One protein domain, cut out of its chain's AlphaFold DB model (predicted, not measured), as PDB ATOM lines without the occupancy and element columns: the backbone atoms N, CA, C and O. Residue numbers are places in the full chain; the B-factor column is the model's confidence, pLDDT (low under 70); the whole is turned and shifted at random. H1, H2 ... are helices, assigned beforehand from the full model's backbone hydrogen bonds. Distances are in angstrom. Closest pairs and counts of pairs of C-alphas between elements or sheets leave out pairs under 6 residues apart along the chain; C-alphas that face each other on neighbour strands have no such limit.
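What this domain is: This is residues 4 to 93 of the 253 residues of the protein "Hypothetical protein" of Eucampia antarctica (UniProt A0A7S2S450). A loose, open set of helices: H2 and the shorter H3 make a helical hairpin, its two helices at a steep tilt of 39 degrees, and the long H4 starts near the middle of H2 and leads away from it at nearly a right angle. The short H1 lies apart from the other helices at one end of the long axis, and at the other end residues 74 to 93 fold back from the end of H4 as a loop with no named element. The printed part has 90 residues with four named helices, H1, H2, H3 and H4 in chain order, and no named strand; the class is all helix. It is loose, with a radius of gyration of the C-alphas of 15.1 A and spans of 46 by 32 by 20 A.

How they stand to each other: H1, residues 4 to 12, touches no helix; a short link of 8 residues leads to H2, residues 21 to 38, and the two are apart. A tight link of one residue joins H2 to H3, residues 40 to 49. These two form a helical hairpin and touch, H2 with residues 32 to 36 alone; their closest C-alphas, those of Arg 36 and Ala 43, are 4.9 A apart, and they run opposite ways at a steep tilt of 39 degrees. After a tight link of 4 residues, H4, residues 54 to 73, touches H3 with residue 54 alone, the closest C-alphas being those of Cys 47 and Tyr 54 at 5.6 A. Their tilt is steep, 58 degrees, opposite ways. H2 and H4 are close but not clearly touching, about perpendicular at 83 degrees, with the C-alphas of Trp 29 and Leu 57 closest at 7.6 A. H1 is apart from H3 and H4. In H1, H2, H3 and H4 every O i to N i+4 pair is within hydrogen-bond range.

Where its parts are: H1 begins at C-alpha 4, (28.154, -11.090, 5.611). H2 measures 26.4 A from first to last C-alpha and starts at C-alpha 21, (41.097, -6.810, 21.776). H3 measures 14.4 A. H4, 29.2 A, ends at C-alpha 73, (66.894, -21.616, 26.301).

The domain as a whole: The C-alphas of Gln 6 and Arg 81, the two farthest apart, are 47.1 A from each other. The printed part has no cut, and no link between its helices is long. Mean pLDDT of the printed part is 87.3; residues 4 to 6 and 79 to 87 are under 70.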
ATOM      1  N   SER A   4      26.984 -10.291   5.225       62.69
ATOM      2  CA  SER A   4      28.154 -11.090   5.611       62.69
ATOM      3  C   SER A   4      28.996 -10.417   6.697       62.69
ATOM      4  O   SER A   4      29.421 -11.089   7.628       62.69
ATOM      5  N   THR A   5      29.207  -9.099   6.620       66.62
ATOM      6  CA  THR A   5      29.986  -8.343   7.617       66.62
ATOM      7  C   THR A   5      29.257  -8.290   8.957       66.62
ATOM      8  O   THR A   5      29.843  -8.607   9.985       66.62
ATOM      9  N   GLN A   6      27.946  -8.021   8.947       67.62
ATOM     10  CA  GLN A   6      27.130  -8.042  10.166       67.62
ATOM     11  C   GLN A   6      27.094  -9.431  10.814       67.62
ATOM     12  O   GLN A   6      27.111  -9.547  12.041       67.62
ATOM     13  N   GLN A   7      27.075 -10.491  10.002       71.69
ATOM     14  CA  GLN A   7      27.140 -11.859  10.501       71.69
ATOM     15  C   GLN A   7      28.500 -12.156  11.151       71.69
ATOM     16  O   GLN A   7      28.524 -12.709  12.249       71.69
ATOM     17  N   VAL A   8      29.613 -11.737  10.541       74.38
ATOM     18  CA  VAL A   8      30.961 -11.856  11.130       74.38
ATOM     19  C   VAL A   8      31.038 -11.115  12.467       74.38
ATOM     20  O   VAL A   8      31.378 -11.728  13.480       74.38
ATOM     21  N   ASP A   9      30.620  -9.849  12.504       74.19
ATOM     22  CA  ASP A   9      30.653  -9.022  13.716       74.19
ATOM     23  C   ASP A   9      29.797  -9.626  14.837       74.19
ATOM     24  O   ASP A   9      30.176  -9.612  16.009       74.19
ATOM     25  N   SER A  10      28.637 -10.195  14.491       78.19
ATOM     26  CA  SER A  10      27.759 -10.853  15.464       78.19
ATOM     27  C   SER A  10      28.390 -12.102  16.080       78.19
ATOM     28  O   SER A  10      28.228 -12.342  17.275       78.19
ATOM     29  N   VAL A  11      29.146 -12.870  15.292       81.81
ATOM     30  CA  VAL A  11      29.826 -14.073  15.776       81.81
ATOM     31  C   VAL A  11      31.041 -13.697  16.619       81.81
ATOM     32  O   VAL A  11      31.238 -14.262  17.694       81.81
ATOM     33  N   HIS A  12      31.819 -12.700  16.196       81.50
ATOM     34  CA  HIS A  12      33.015 -12.257  16.922       81.50
ATOM     35  C   HIS A  12      32.682 -11.616  18.271       81.50
ATOM     36  O   HIS A  12      33.434 -11.798  19.228       81.50
ATOM     37  N   LYS A  13      31.503 -10.992  18.407       83.88
ATOM     38  CA  LYS A  13      30.988 -10.515  19.703       83.88
ATOM     39  C   LYS A  13      30.908 -11.601  20.776       83.88
ATOM     40  O   LYS A  13      31.029 -11.271  21.947       83.88
ATOM     41  N   SER A  14      30.731 -12.872  20.408       89.94
ATOM     42  CA  SER A  14      30.677 -13.968  21.390       89.94
ATOM     43  C   SER A  14      32.018 -14.250  22.081       89.94
ATOM     44  O   SER A  14      32.029 -14.846  23.155       89.94
ATOM     45  N   PHE A  15      33.135 -13.801  21.499       93.12
ATOM     46  CA  PHE A  15      34.478 -13.931  22.076       93.12
ATOM     47  C   PHE A  15      34.983 -12.634  22.709       93.12
ATOM     48  O   PHE A  15      36.029 -12.643  23.363       93.12
ATOM     49  N   ALA A  16      34.269 -11.525  22.488       94.19
ATOM     50  CA  ALA A  16      34.710 -10.193  22.858       94.19
ATOM     51  C   ALA A  16      34.902 -10.076  24.372       94.19
ATOM     52  O   ALA A  16      33.962 -10.218  25.155       94.19
ATOM     53  N   HIS A  17      36.129  -9.767  24.775       96.50
ATOM     54  CA  HIS A  17      36.408  -9.275  26.111       96.50
ATOM     55  C   HIS A  17      35.898  -7.829  26.219       96.50
ATOM     56  O   HIS A  17      36.055  -7.064  25.260       96.50
ATOM     57  N   PRO A  18      35.316  -7.407  27.355       95.06
ATOM     58  CA  PRO A  18      34.768  -6.063  27.491       95.06
ATOM     59  C   PRO A  18      35.802  -4.977  27.182       95.06
ATOM     60  O   PRO A  18      35.469  -4.001  26.523       95.06
ATOM     61  N   THR A  19      37.050  -5.116  27.610       96.06
ATOM     62  CA  THR A  19      38.009  -3.995  27.591       96.06
ATOM     63  C   THR A  19      39.228  -4.202  26.693       96.06
ATOM     64  O   THR A  19      40.048  -3.289  26.567       96.06
ATOM     65  N   SER A  20      39.383  -5.369  26.058       97.81
ATOM     66  CA  SER A  20      40.646  -5.739  25.407       97.81
ATOM     67  C   SER A  20      40.476  -6.578  24.143       97.81
ATOM     68  O   SER A  20      39.959  -7.697  24.166       97.81
ATOM     69  N   ASP A  21      40.997  -6.067  23.032       97.44
ATOM     70  CA  ASP A  21      41.097  -6.810  21.776       97.44
ATOM     71  C   ASP A  21      42.067  -8.000  21.917       97.44
ATOM     72  O   ASP A  21      41.847  -9.062  21.341       97.44
ATOM     73  N   PHE A  22      43.111  -7.875  22.740       97.56
ATOM     74  CA  PHE A  22      44.075  -8.958  22.963       97.56
ATOM     75  C   PHE A  22      43.464 -10.111  23.757       97.56
ATOM     76  O   PHE A  22      43.605 -11.263  23.357       97.56
ATOM     77  N   LEU A  23      42.734  -9.814  24.839       97.25
ATOM     78  CA  LEU A  23      42.031 -10.849  25.606       97.25
ATOM     79  C   LEU A  23      40.919 -11.500  24.771       97.25
ATOM     80  O   LEU A  23      40.690 -12.701  24.879       97.25
ATOM     81  N   THR A  24      40.298 -10.751  23.854       96.81
ATOM     82  CA  THR A  24      39.384 -11.319  22.847       96.81
ATOM     83  C   THR A  24      40.085 -12.373  21.982       96.81
ATOM     84  O   THR A  24      39.556 -13.468  21.783       96.81
ATOM     85  N   LEU A  25      41.304 -12.095  21.506       95.31
ATOM     86  CA  LEU A  25      42.107 -13.074  20.762       95.31
ATOM     87  C   LEU A  25      42.523 -14.269  21.635       95.31
ATOM     88  O   LEU A  25      42.518 -15.404  21.152       95.31
ATOM     89  N   CYS A  26      42.823 -14.051  22.920       95.19
ATOM     90  CA  CYS A  26      43.074 -15.128  23.882       95.19
ATOM     91  C   CYS A  26      41.850 -16.043  24.047       95.19
ATOM     92  O   CYS A  26      42.011 -17.263  24.026       95.19
ATOM     93  N   ASN A  27      40.635 -15.490  24.112       95.88
ATOM     94  CA  ASN A  27      39.394 -16.270  24.183       95.88
ATOM     95  C   ASN A  27      39.202 -17.150  22.939       95.88
ATOM     96  O   ASN A  27      38.861 -18.331  23.053       95.88
ATOM     97  N   VAL A  28      39.460 -16.599  21.745       95.88
ATOM     98  CA  VAL A  28      39.419 -17.361  20.485       95.88
ATOM     99  C   VAL A  28      40.440 -18.498  20.505       95.88
ATOM    100  O   VAL A  28      40.105 -19.639  20.171       95.88
ATOM    101  N   TRP A  29      41.675 -18.199  20.916       95.19
ATOM    102  CA  TRP A  29      42.748 -19.182  21.023       95.19
ATOM    103  C   TRP A  29      42.387 -20.318  21.980       95.19
ATOM    104  O   TRP A  29      42.570 -21.491  21.653       95.19
ATOM    105  N   ASP A  30      41.843 -19.984  23.145       93.12
ATOM    106  CA  ASP A  30      41.475 -20.951  24.167       93.12
ATOM    107  C   ASP A  30      40.436 -21.949  23.657       93.12
ATOM    108  O   ASP A  30      40.647 -23.161  23.772       93.12
ATOM    109  N   GLN A  31      39.374 -21.467  23.010       94.50
ATOM    110  CA  GLN A  31      38.366 -22.346  22.416       94.50
ATOM    111  C   GLN A  31      38.928 -23.191  21.269       94.50
ATOM    112  O   GLN A  31      38.687 -24.400  21.215       94.50
ATOM    113  N   TYR A  32      39.719 -22.583  20.377       95.44
ATOM    114  CA  TYR A  32      40.399 -23.309  19.306       95.44
ATOM    115  C   TYR A  32      41.288 -24.425  19.865       95.44
ATOM    116  O   TYR A  32      41.246 -25.551  19.370       95.44
ATOM    117  N   SER A  33      42.069 -24.135  20.908       92.56
ATOM    118  CA  SER A  33      43.038 -25.066  21.487       92.56
ATOM    119  C   SER A  33      42.369 -26.295  22.110       92.56
ATOM    120  O   SER A  33      42.866 -27.407  21.936       92.56
ATOM    121  N   ILE A  34      41.213 -26.121  22.763       92.44
ATOM    122  CA  ILE A  34      40.414 -27.217  23.329       92.44
ATOM    123  C   ILE A  34      39.914 -28.127  22.203       92.44
ATOM    124  O   ILE A  34      40.204 -29.323  22.194       92.44
ATOM    125  N   LEU A  35      39.260 -27.554  21.190       94.94
ATOM    126  CA  LEU A  35      38.719 -28.318  20.061       94.94
ATOM    127  C   LEU A  35      39.814 -28.965  19.209       94.94
ATOM    128  O   LEU A  35      39.604 -30.024  18.621       94.94
ATOM    129  N   ARG A  36      40.999 -28.347  19.143       93.06
ATOM    130  CA  ARG A  36      42.161 -28.908  18.452       93.06
ATOM    131  C   ARG A  36      42.735 -30.118  19.182       93.06
ATOM    132  O   ARG A  36      43.179 -31.042  18.501       93.06
ATOM    133  N   LYS A  37      42.715 -30.126  20.521       90.31
ATOM    134  CA  LYS A  37      43.077 -31.302  21.330       90.31
ATOM    135  C   LYS A  37      42.080 -32.451  21.129       90.31
ATOM    136  O   LYS A  37      42.502 -33.600  21.140       90.31
ATOM    137  N   GLU A  38      40.799 -32.154  20.899       92.69
ATOM    138  CA  GLU A  38      39.784 -33.173  20.587       92.69
ATOM    139  C   GLU A  38      39.977 -33.788  19.196       92.69
ATOM    140  O   GLU A  38      40.103 -35.004  19.062       92.69
ATOM    141  N   SER A  39      39.971 -32.969  18.135       95.06
ATOM    142  CA  SER A  39      40.255 -33.443  16.779       95.06
ATOM    143  C   SER A  39      40.588 -32.313  15.796       95.06
ATOM    144  O   SER A  39      40.113 -31.180  15.900       95.06
ATOM    145  N   TYR A  40      41.341 -32.653  14.745       93.56
ATOM    146  CA  TYR A  40      41.606 -31.746  13.621       93.56
ATOM    147  C   TYR A  40      40.308 -31.252  12.951       93.56
ATOM    148  O   TYR A  40      40.180 -30.074  12.613       93.56
ATOM    149  N   SER A  41      39.331 -32.152  12.782       96.00
ATOM    150  CA  SER A  41      38.050 -31.849  12.134       96.00
ATOM    151  C   SER A  41      37.208 -30.871  12.960       96.00
ATOM    152  O   SER A  41      36.679 -29.902  12.410       96.00
ATOM    153  N   SER A  42      37.153 -31.059  14.285       96.25
ATOM    154  CA  SER A  42      36.455 -30.167  15.222       96.25
ATOM    155  C   SER A  42      36.999 -28.741  15.144       96.25
ATOM    156  O   SER A  42      36.232 -27.796  14.945       96.25
ATOM    157  N   ALA A  43      38.324 -28.582  15.209       95.88
ATOM    158  CA  ALA A  43      38.973 -27.277  15.102       95.88
ATOM    159  C   ALA A  43      38.715 -26.600  13.746       95.88
ATOM    160  O   ALA A  43      38.414 -25.405  13.694       95.88
ATOM    161  N   LYS A  44      38.770 -27.352  12.637       96.25
ATOM    162  CA  LYS A  44      38.487 -26.812  11.298       96.25
ATOM    163  C   LYS A  44      37.024 -26.376  11.157       96.25
ATOM    164  O   LYS A  44      36.757 -25.300  10.620       96.25
ATOM    165  N   LYS A  45      36.084 -27.164  11.688       96.81
ATOM    166  CA  LYS A  45      34.652 -26.826  11.724       96.81
ATOM    167  C   LYS A  45      34.388 -25.575  12.564       96.81
ATOM    168  O   LYS A  45      33.615 -24.722  12.135       96.81
ATOM    169  N   PHE A  46      35.047 -25.437  13.714       96.06
ATOM    170  CA  PHE A  46      34.985 -24.231  14.541       96.06
ATOM    171  C   PHE A  46      35.465 -22.992  13.785       96.06
ATOM    172  O   PHE A  46      34.764 -21.984  13.765       96.06
ATOM    173  N   CYS A  47      36.611 -23.081  13.109       95.56
ATOM    174  CA  CYS A  47      37.141 -21.952  12.351       95.56
ATOM    175  C   CYS A  47      36.195 -21.545  11.218       95.56
ATOM    176  O   CYS A  47      35.864 -20.370  11.081       95.56
ATOM    177  N   SER A  48      35.677 -22.526  10.471       94.50
ATOM    178  CA  SER A  48      34.706 -22.280   9.403       94.50
ATOM    179  C   SER A  48      33.405 -21.662   9.920       94.50
ATOM    180  O   SER A  48      32.865 -20.779   9.263       94.50
ATOM    181  N   LYS A  49      32.897 -22.110  11.075       94.00
ATOM    182  CA  LYS A  49      31.661 -21.583  11.676       94.00
ATOM    183  C   LYS A  49      31.824 -20.139  12.160       94.00
ATOM    184  O   LYS A  49      30.858 -19.387  12.122       94.00
ATOM    185  N   ASN A  50      33.022 -19.772  12.615       93.62
ATOM    186  CA  ASN A  50      33.294 -18.476  13.237       93.62
ATOM    187  C   ASN A  50      34.074 -17.496  12.349       93.62
ATOM    188  O   ASN A  50      34.567 -16.484  12.841       93.62
ATOM    189  N   PHE A  51      34.187 -17.785  11.048       93.00
ATOM    190  CA  PHE A  51      34.928 -16.958  10.086       93.00
ATOM    191  C   PHE A  51      36.388 -16.706  10.505       93.00
ATOM    192  O   PHE A  51      36.936 -15.629  10.288       93.00
ATOM    193  N   LEU A  52      37.018 -17.705  11.126       94.19
ATOM    194  CA  LEU A  52      38.414 -17.650  11.554       94.19
ATOM    195  C   LEU A  52      39.310 -18.329  10.519       94.19
ATOM    196  O   LEU A  52      38.954 -19.357   9.934       94.19
ATOM    197  N   ASN A  53      40.516 -17.795  10.342       95.25
ATOM    198  CA  ASN A  53      41.521 -18.421   9.496       95.25
ATOM    199  C   ASN A  53      42.179 -19.593  10.243       95.25
ATOM    200  O   ASN A  53      42.983 -19.402  11.155       95.25
ATOM    201  N   TYR A  54      41.832 -20.816   9.833       95.88
ATOM    202  CA  TYR A  54      42.381 -22.039  10.419       95.88
ATOM    203  C   TYR A  54      43.908 -22.114  10.306       95.88
ATOM    204  O   TYR A  54      44.566 -22.493  11.273       95.88
ATOM    205  N   THR A  55      44.467 -21.745   9.151       96.56
ATOM    206  CA  THR A  55      45.915 -21.766   8.909       96.56
ATOM    207  C   THR A  55      46.629 -20.787   9.833       96.56
ATOM    208  O   THR A  55      47.575 -21.183  10.503       96.56
ATOM    209  N   ALA A  56      46.104 -19.567   9.980       96.69
ATOM    210  CA  ALA A  56      46.664 -18.580  10.904       96.69
ATOM    211  C   ALA A  56      46.666 -19.085  12.360       96.69
ATOM    212  O   ALA A  56      47.627 -18.876  13.090       96.69
ATOM    213  N   LEU A  57      45.622 -19.802  12.794       96.44
ATOM    214  CA  LEU A  57      45.592 -20.409  14.132       96.44
ATOM    215  C   LEU A  57      46.600 -21.558  14.285       96.44
ATOM    216  O   LEU A  57      47.150 -21.744  15.368       96.44
ATOM    217  N   VAL A  58      46.884 -22.322  13.228       95.00
ATOM    218  CA  VAL A  58      47.980 -23.305  13.261       95.00
ATOM    219  C   VAL A  58      49.324 -22.596  13.419       95.00
ATOM    220  O   VAL A  58      50.071 -22.927  14.336       95.00
ATOM    221  N   GLU A  59      49.578 -21.567  12.608       96.19
ATOM    222  CA  GLU A  59      50.811 -20.771  12.653       96.19
ATOM    223  C   GLU A  59      51.017 -20.100  14.017       96.19
ATOM    224  O   GLU A  59      52.120 -20.123  14.559       96.19
ATOM    225  N   ILE A  60      49.956 -19.564  14.632       95.19
ATOM    226  CA  ILE A  60      50.011 -19.029  16.001       95.19
ATOM    227  C   ILE A  60      50.430 -20.122  16.992       95.19
ATOM    228  O   ILE A  60      51.228 -19.854  17.888       95.19
ATOM    229  N   GLY A  61      49.937 -21.353  16.843       92.50
ATOM    230  CA  GLY A  61      50.358 -22.480  17.679       92.50
ATOM    231  C   GLY A  61      51.838 -22.801  17.549       92.50
ATOM    232  O   GLY A  61      52.524 -22.965  18.561       92.50
ATOM    233  N   ASP A  62      52.339 -22.822  16.319       91.88
ATOM    234  CA  ASP A  62      53.749 -23.074  16.038       91.88
ATOM    235  C   ASP A  62      54.637 -21.953  16.596       91.88
ATOM    236  O   ASP A  62      55.624 -22.235  17.280       91.88
ATOM    237  N   MET A  63      54.250 -20.686  16.416       94.56
ATOM    238  CA  MET A  63      54.957 -19.536  16.996       94.56
ATOM    239  C   MET A  63      54.965 -19.574  18.528       94.56
ATOM    240  O   MET A  63      55.994 -19.313  19.149       94.56
ATOM    241  N   ARG A  64      53.851 -19.953  19.168       92.25
ATOM    242  CA  ARG A  64      53.798 -20.112  20.632       92.25
ATOM    243  C   ARG A  64      54.789 -21.168  21.118       92.25
ATOM    244  O   ARG A  64      55.465 -20.936  22.116       92.25
ATOM    245  N   ASN A  65      54.913 -22.289  20.409       89.75
ATOM    246  CA  ASN A  65      55.896 -23.323  20.736       89.75
ATOM    247  C   ASN A  65      57.337 -22.816  20.576       89.75
ATOM    248  O   ASN A  65      58.169 -23.087  21.440       89.75
ATOM    249  N   GLN A  66      57.614 -22.035  19.529       91.94
ATOM    250  CA  GLN A  66      58.923 -21.406  19.329       91.94
ATOM    251  C   GLN A  66      59.259 -20.421  20.459       91.94
ATOM    252  O   GLN A  66      60.360 -20.466  21.001       91.94
ATOM    253  N   PHE A  67      58.308 -19.580  20.885       93.00
ATOM    254  CA  PHE A  67      58.526 -18.668  22.014       93.00
ATOM    255  C   PHE A  67      58.782 -19.409  23.330       93.00
ATOM    256  O   PHE A  67      59.651 -18.997  24.094       93.00
ATOM    257  N   LEU A  68      58.083 -20.517  23.592       89.81
ATOM    258  CA  LEU A  68      58.345 -21.355  24.769       89.81
ATOM    259  C   LEU A  68      59.752 -21.957  24.730       89.81
ATOM    260  O   LEU A  68      60.462 -21.940  25.735       89.81
ATOM    261  N   GLU A  69      60.176 -22.456  23.572       87.81
ATOM    262  CA  GLU A  69      61.523 -22.991  23.409       87.81
ATOM    263  C   GLU A  69      62.587 -21.921  23.683       87.81
ATOM    264  O   GLU A  69      63.499 -22.169  24.474       87.81
ATOM    265  N   LEU A  70      62.422 -20.718  23.126       91.00
ATOM    266  CA  LEU A  70      63.316 -19.586  23.381       91.00
ATOM    267  C   LEU A  70      63.351 -19.216  24.867       91.00
ATOM    268  O   LEU A  70      64.434 -19.131  25.439       91.00
ATOM    269  N   LEU A  71      62.189 -19.073  25.517       89.31
ATOM    270  CA  LEU A  71      62.090 -18.785  26.954       89.31
ATOM    271  C   LEU A  71      62.807 -19.836  27.806       89.31
ATOM    272  O   LEU A  71      63.350 -19.519  28.865       89.31
ATOM    273  N   SER A  72      62.824 -21.089  27.362       86.00
ATOM    274  CA  SER A  72      63.543 -22.136  28.072       86.00
ATOM    275  C   SER A  72      65.042 -22.093  27.847       86.00
ATOM    276  O   SER A  72      65.795 -22.301  28.797       86.00
ATOM    277  N   GLN A  73      65.478 -21.784  26.625       85.81
ATOM    278  CA  GLN A  73      66.894 -21.616  26.301       85.81
ATOM    279  C   GLN A  73      67.534 -20.500  27.136       85.81
ATOM    280  O   GLN A  73      68.660 -20.662  27.596       85.81
ATOM    281  N   ILE A  74      66.799 -19.412  27.398       86.12
ATOM    282  CA  ILE A  74      67.257 -18.312  28.263       86.12
ATOM    283  C   ILE A  74      66.962 -18.530  29.759       86.12
ATOM    284  O   ILE A  74      67.190 -17.636  30.565       86.12
ATOM    285  N   GLY A  75      66.445 -19.698  30.157       82.88
ATOM    286  CA  GLY A  75      66.284 -20.079  31.568       82.88
ATOM    287  C   GLY A  75      65.041 -19.555  32.287       82.88
ATOM    288  O   GLY A  75      64.874 -19.849  33.469       82.88
ATOM    289  N   PHE A  76      64.142 -18.846  31.601       84.75
ATOM    290  CA  PHE A  76      62.908 -18.316  32.198       84.75
ATOM    291  C   PHE A  76      61.894 -19.422  32.502       84.75
ATOM    292  O   PHE A  76      61.151 -19.346  33.484       84.75
ATOM    293  N   ILE A  77      61.876 -20.479  31.685       85.62
ATOM    294  CA  ILE A  77      61.055 -21.665  31.934       85.62
ATOM    295  C   ILE A  77      61.897 -22.938  31.917       85.62
ATOM    296  O   ILE A  77      62.788 -23.135  31.090       85.62
ATOM    297  N   LYS A  78      61.593 -23.850  32.836       79.19
ATOM    298  CA  LYS A  78      62.226 -25.162  32.903       79.19
ATOM    299  C   LYS A  78      61.371 -26.146  32.133       79.19
ATOM    300  O   LYS A  78      60.184 -26.300  32.408       79.19
ATOM    301  N   LYS A  79      62.003 -26.829  31.187       68.31
ATOM    302  CA  LYS A  79      61.395 -27.930  30.459       68.31
ATOM    303  C   LYS A  79      61.129 -29.087  31.421       68.31
ATOM    304  O   LYS A  79      62.061 -29.742  31.890       68.31
ATOM    305  N   GLU A  80      59.864 -29.346  31.722       64.31
ATOM    306  CA  GLU A  80      59.469 -30.599  32.366       64.31
ATOM    307  C   GLU A  80      59.703 -31.758  31.378       64.31
ATOM    308  O   GLU A  80      59.702 -31.558  30.160       64.31
ATOM    309  N   ARG A  81      60.006 -32.967  31.874       56.16
ATOM    310  CA  ARG A  81      60.404 -34.112  31.029       56.16
ATOM    311  C   ARG A  81      59.382 -34.339  29.892       56.16
ATOM    312  O   ARG A  81      58.259 -34.742  30.158       56.16
ATOM    313  N   GLY A  82      59.775 -34.114  28.631       59.84
ATOM    314  CA  GLY A  82      58.899 -34.257  27.453       59.84
ATOM    315  C   GLY A  82      59.375 -33.463  26.225       59.84
ATOM    316  O   GLY A  82      60.385 -32.768  26.282       59.84
ATOM    317  N   LYS A  83      58.677 -33.566  25.084       58.75
ATOM    318  CA  LYS A  83      58.881 -32.690  23.906       58.75
ATOM    319  C   LYS A  83      58.019 -31.425  24.059       58.75
ATOM    320  O   LYS A  83      56.882 -31.548  24.499       58.75
ATOM    321  N   TRP A  84      58.512 -30.252  23.634       64.88
ATOM    322  CA  TRP A  84      57.758 -28.977  23.646       64.88
ATOM    323  C   TRP A  84      56.382 -29.082  22.994       64.88
ATOM    324  O   TRP A  84      55.419 -28.504  23.477       64.88
ATOM    325  N   HIS A  85      56.283 -29.916  21.961       58.66
ATOM    326  CA  HIS A  85      55.054 -30.181  21.222       58.66
ATOM    327  C   HIS A  85      53.888 -30.709  22.093       58.66
ATOM    328  O   HIS A  85      52.737 -30.634  21.670       58.66
ATOM    329  N   ASN A  86      54.158 -31.216  23.305       61.38
ATOM    330  CA  ASN A  86      53.143 -31.684  24.260       61.38
ATOM    331  C   ASN A  86      53.190 -30.935  25.606       61.38
ATOM    332  O   ASN A  86      52.615 -31.412  26.585       61.38
ATOM    333  N   PHE A  87      53.888 -29.798  25.694       69.00
ATOM    334  CA  PHE A  87      53.926 -29.016  26.926       69.00
ATOM    335  C   PHE A  87      52.576 -28.323  27.144       69.00
ATOM    336  O   PHE A  87      52.204 -27.405  26.412       69.00
ATOM    337  N   ASP A  88      51.825 -28.768  28.153       74.75
ATOM    338  CA  ASP A  88      50.537 -28.168  28.480       74.75
ATOM    339  C   ASP A  88      50.732 -26.898  29.313       74.75
ATOM    340  O   ASP A  88      50.644 -26.903  30.539       74.75
ATOM    341  N   VAL A  89      50.990 -25.781  28.626       78.69
ATOM    342  CA  VAL A  89      51.164 -24.462  29.259       78.69
ATOM    343  C   VAL A  89      50.010 -24.154  30.210       78.69
ATOM    344  O   VAL A  89      50.249 -23.636  31.297       78.69
ATOM    345  N   LYS A  90      48.776 -24.510  29.829       81.06
ATOM    346  CA  LYS A  90      47.561 -24.128  30.554       81.06
ATOM    347  C   LYS A  90      47.507 -24.691  31.977       81.06
ATOM    348  O   LYS A  90      47.051 -23.985  32.871       81.06
ATOM    349  N   SER A  91      47.993 -25.917  32.184       83.00
ATOM    350  CA  SER A  91      48.083 -26.567  33.501       83.00
ATOM    351  C   SER A  91      49.431 -26.360  34.199       83.00
ATOM    352  O   SER A  91      49.595 -26.737  35.357       83.00
ATOM    353  N   SER A  92      50.402 -25.746  33.519       86.38
ATOM    354  CA  SER A  92      51.733 -25.524  34.076       86.38
ATOM    355  C   SER A  92      51.742 -24.454  35.171       86.38
ATOM    356  O   SER A  92      50.965 -23.495  35.159       86.38
ATOM    357  N   LYS A  93      52.736 -24.540  36.063       86.44
ATOM    358  CA  LYS A  93      53.013 -23.509  37.081       86.44
ATOM    359  C   LYS A  93      53.308 -22.117  36.502       86.44
ATOM    360  O   LYS A  93      53.252 -21.136  37.234       86.44
TER     361      LYS A  93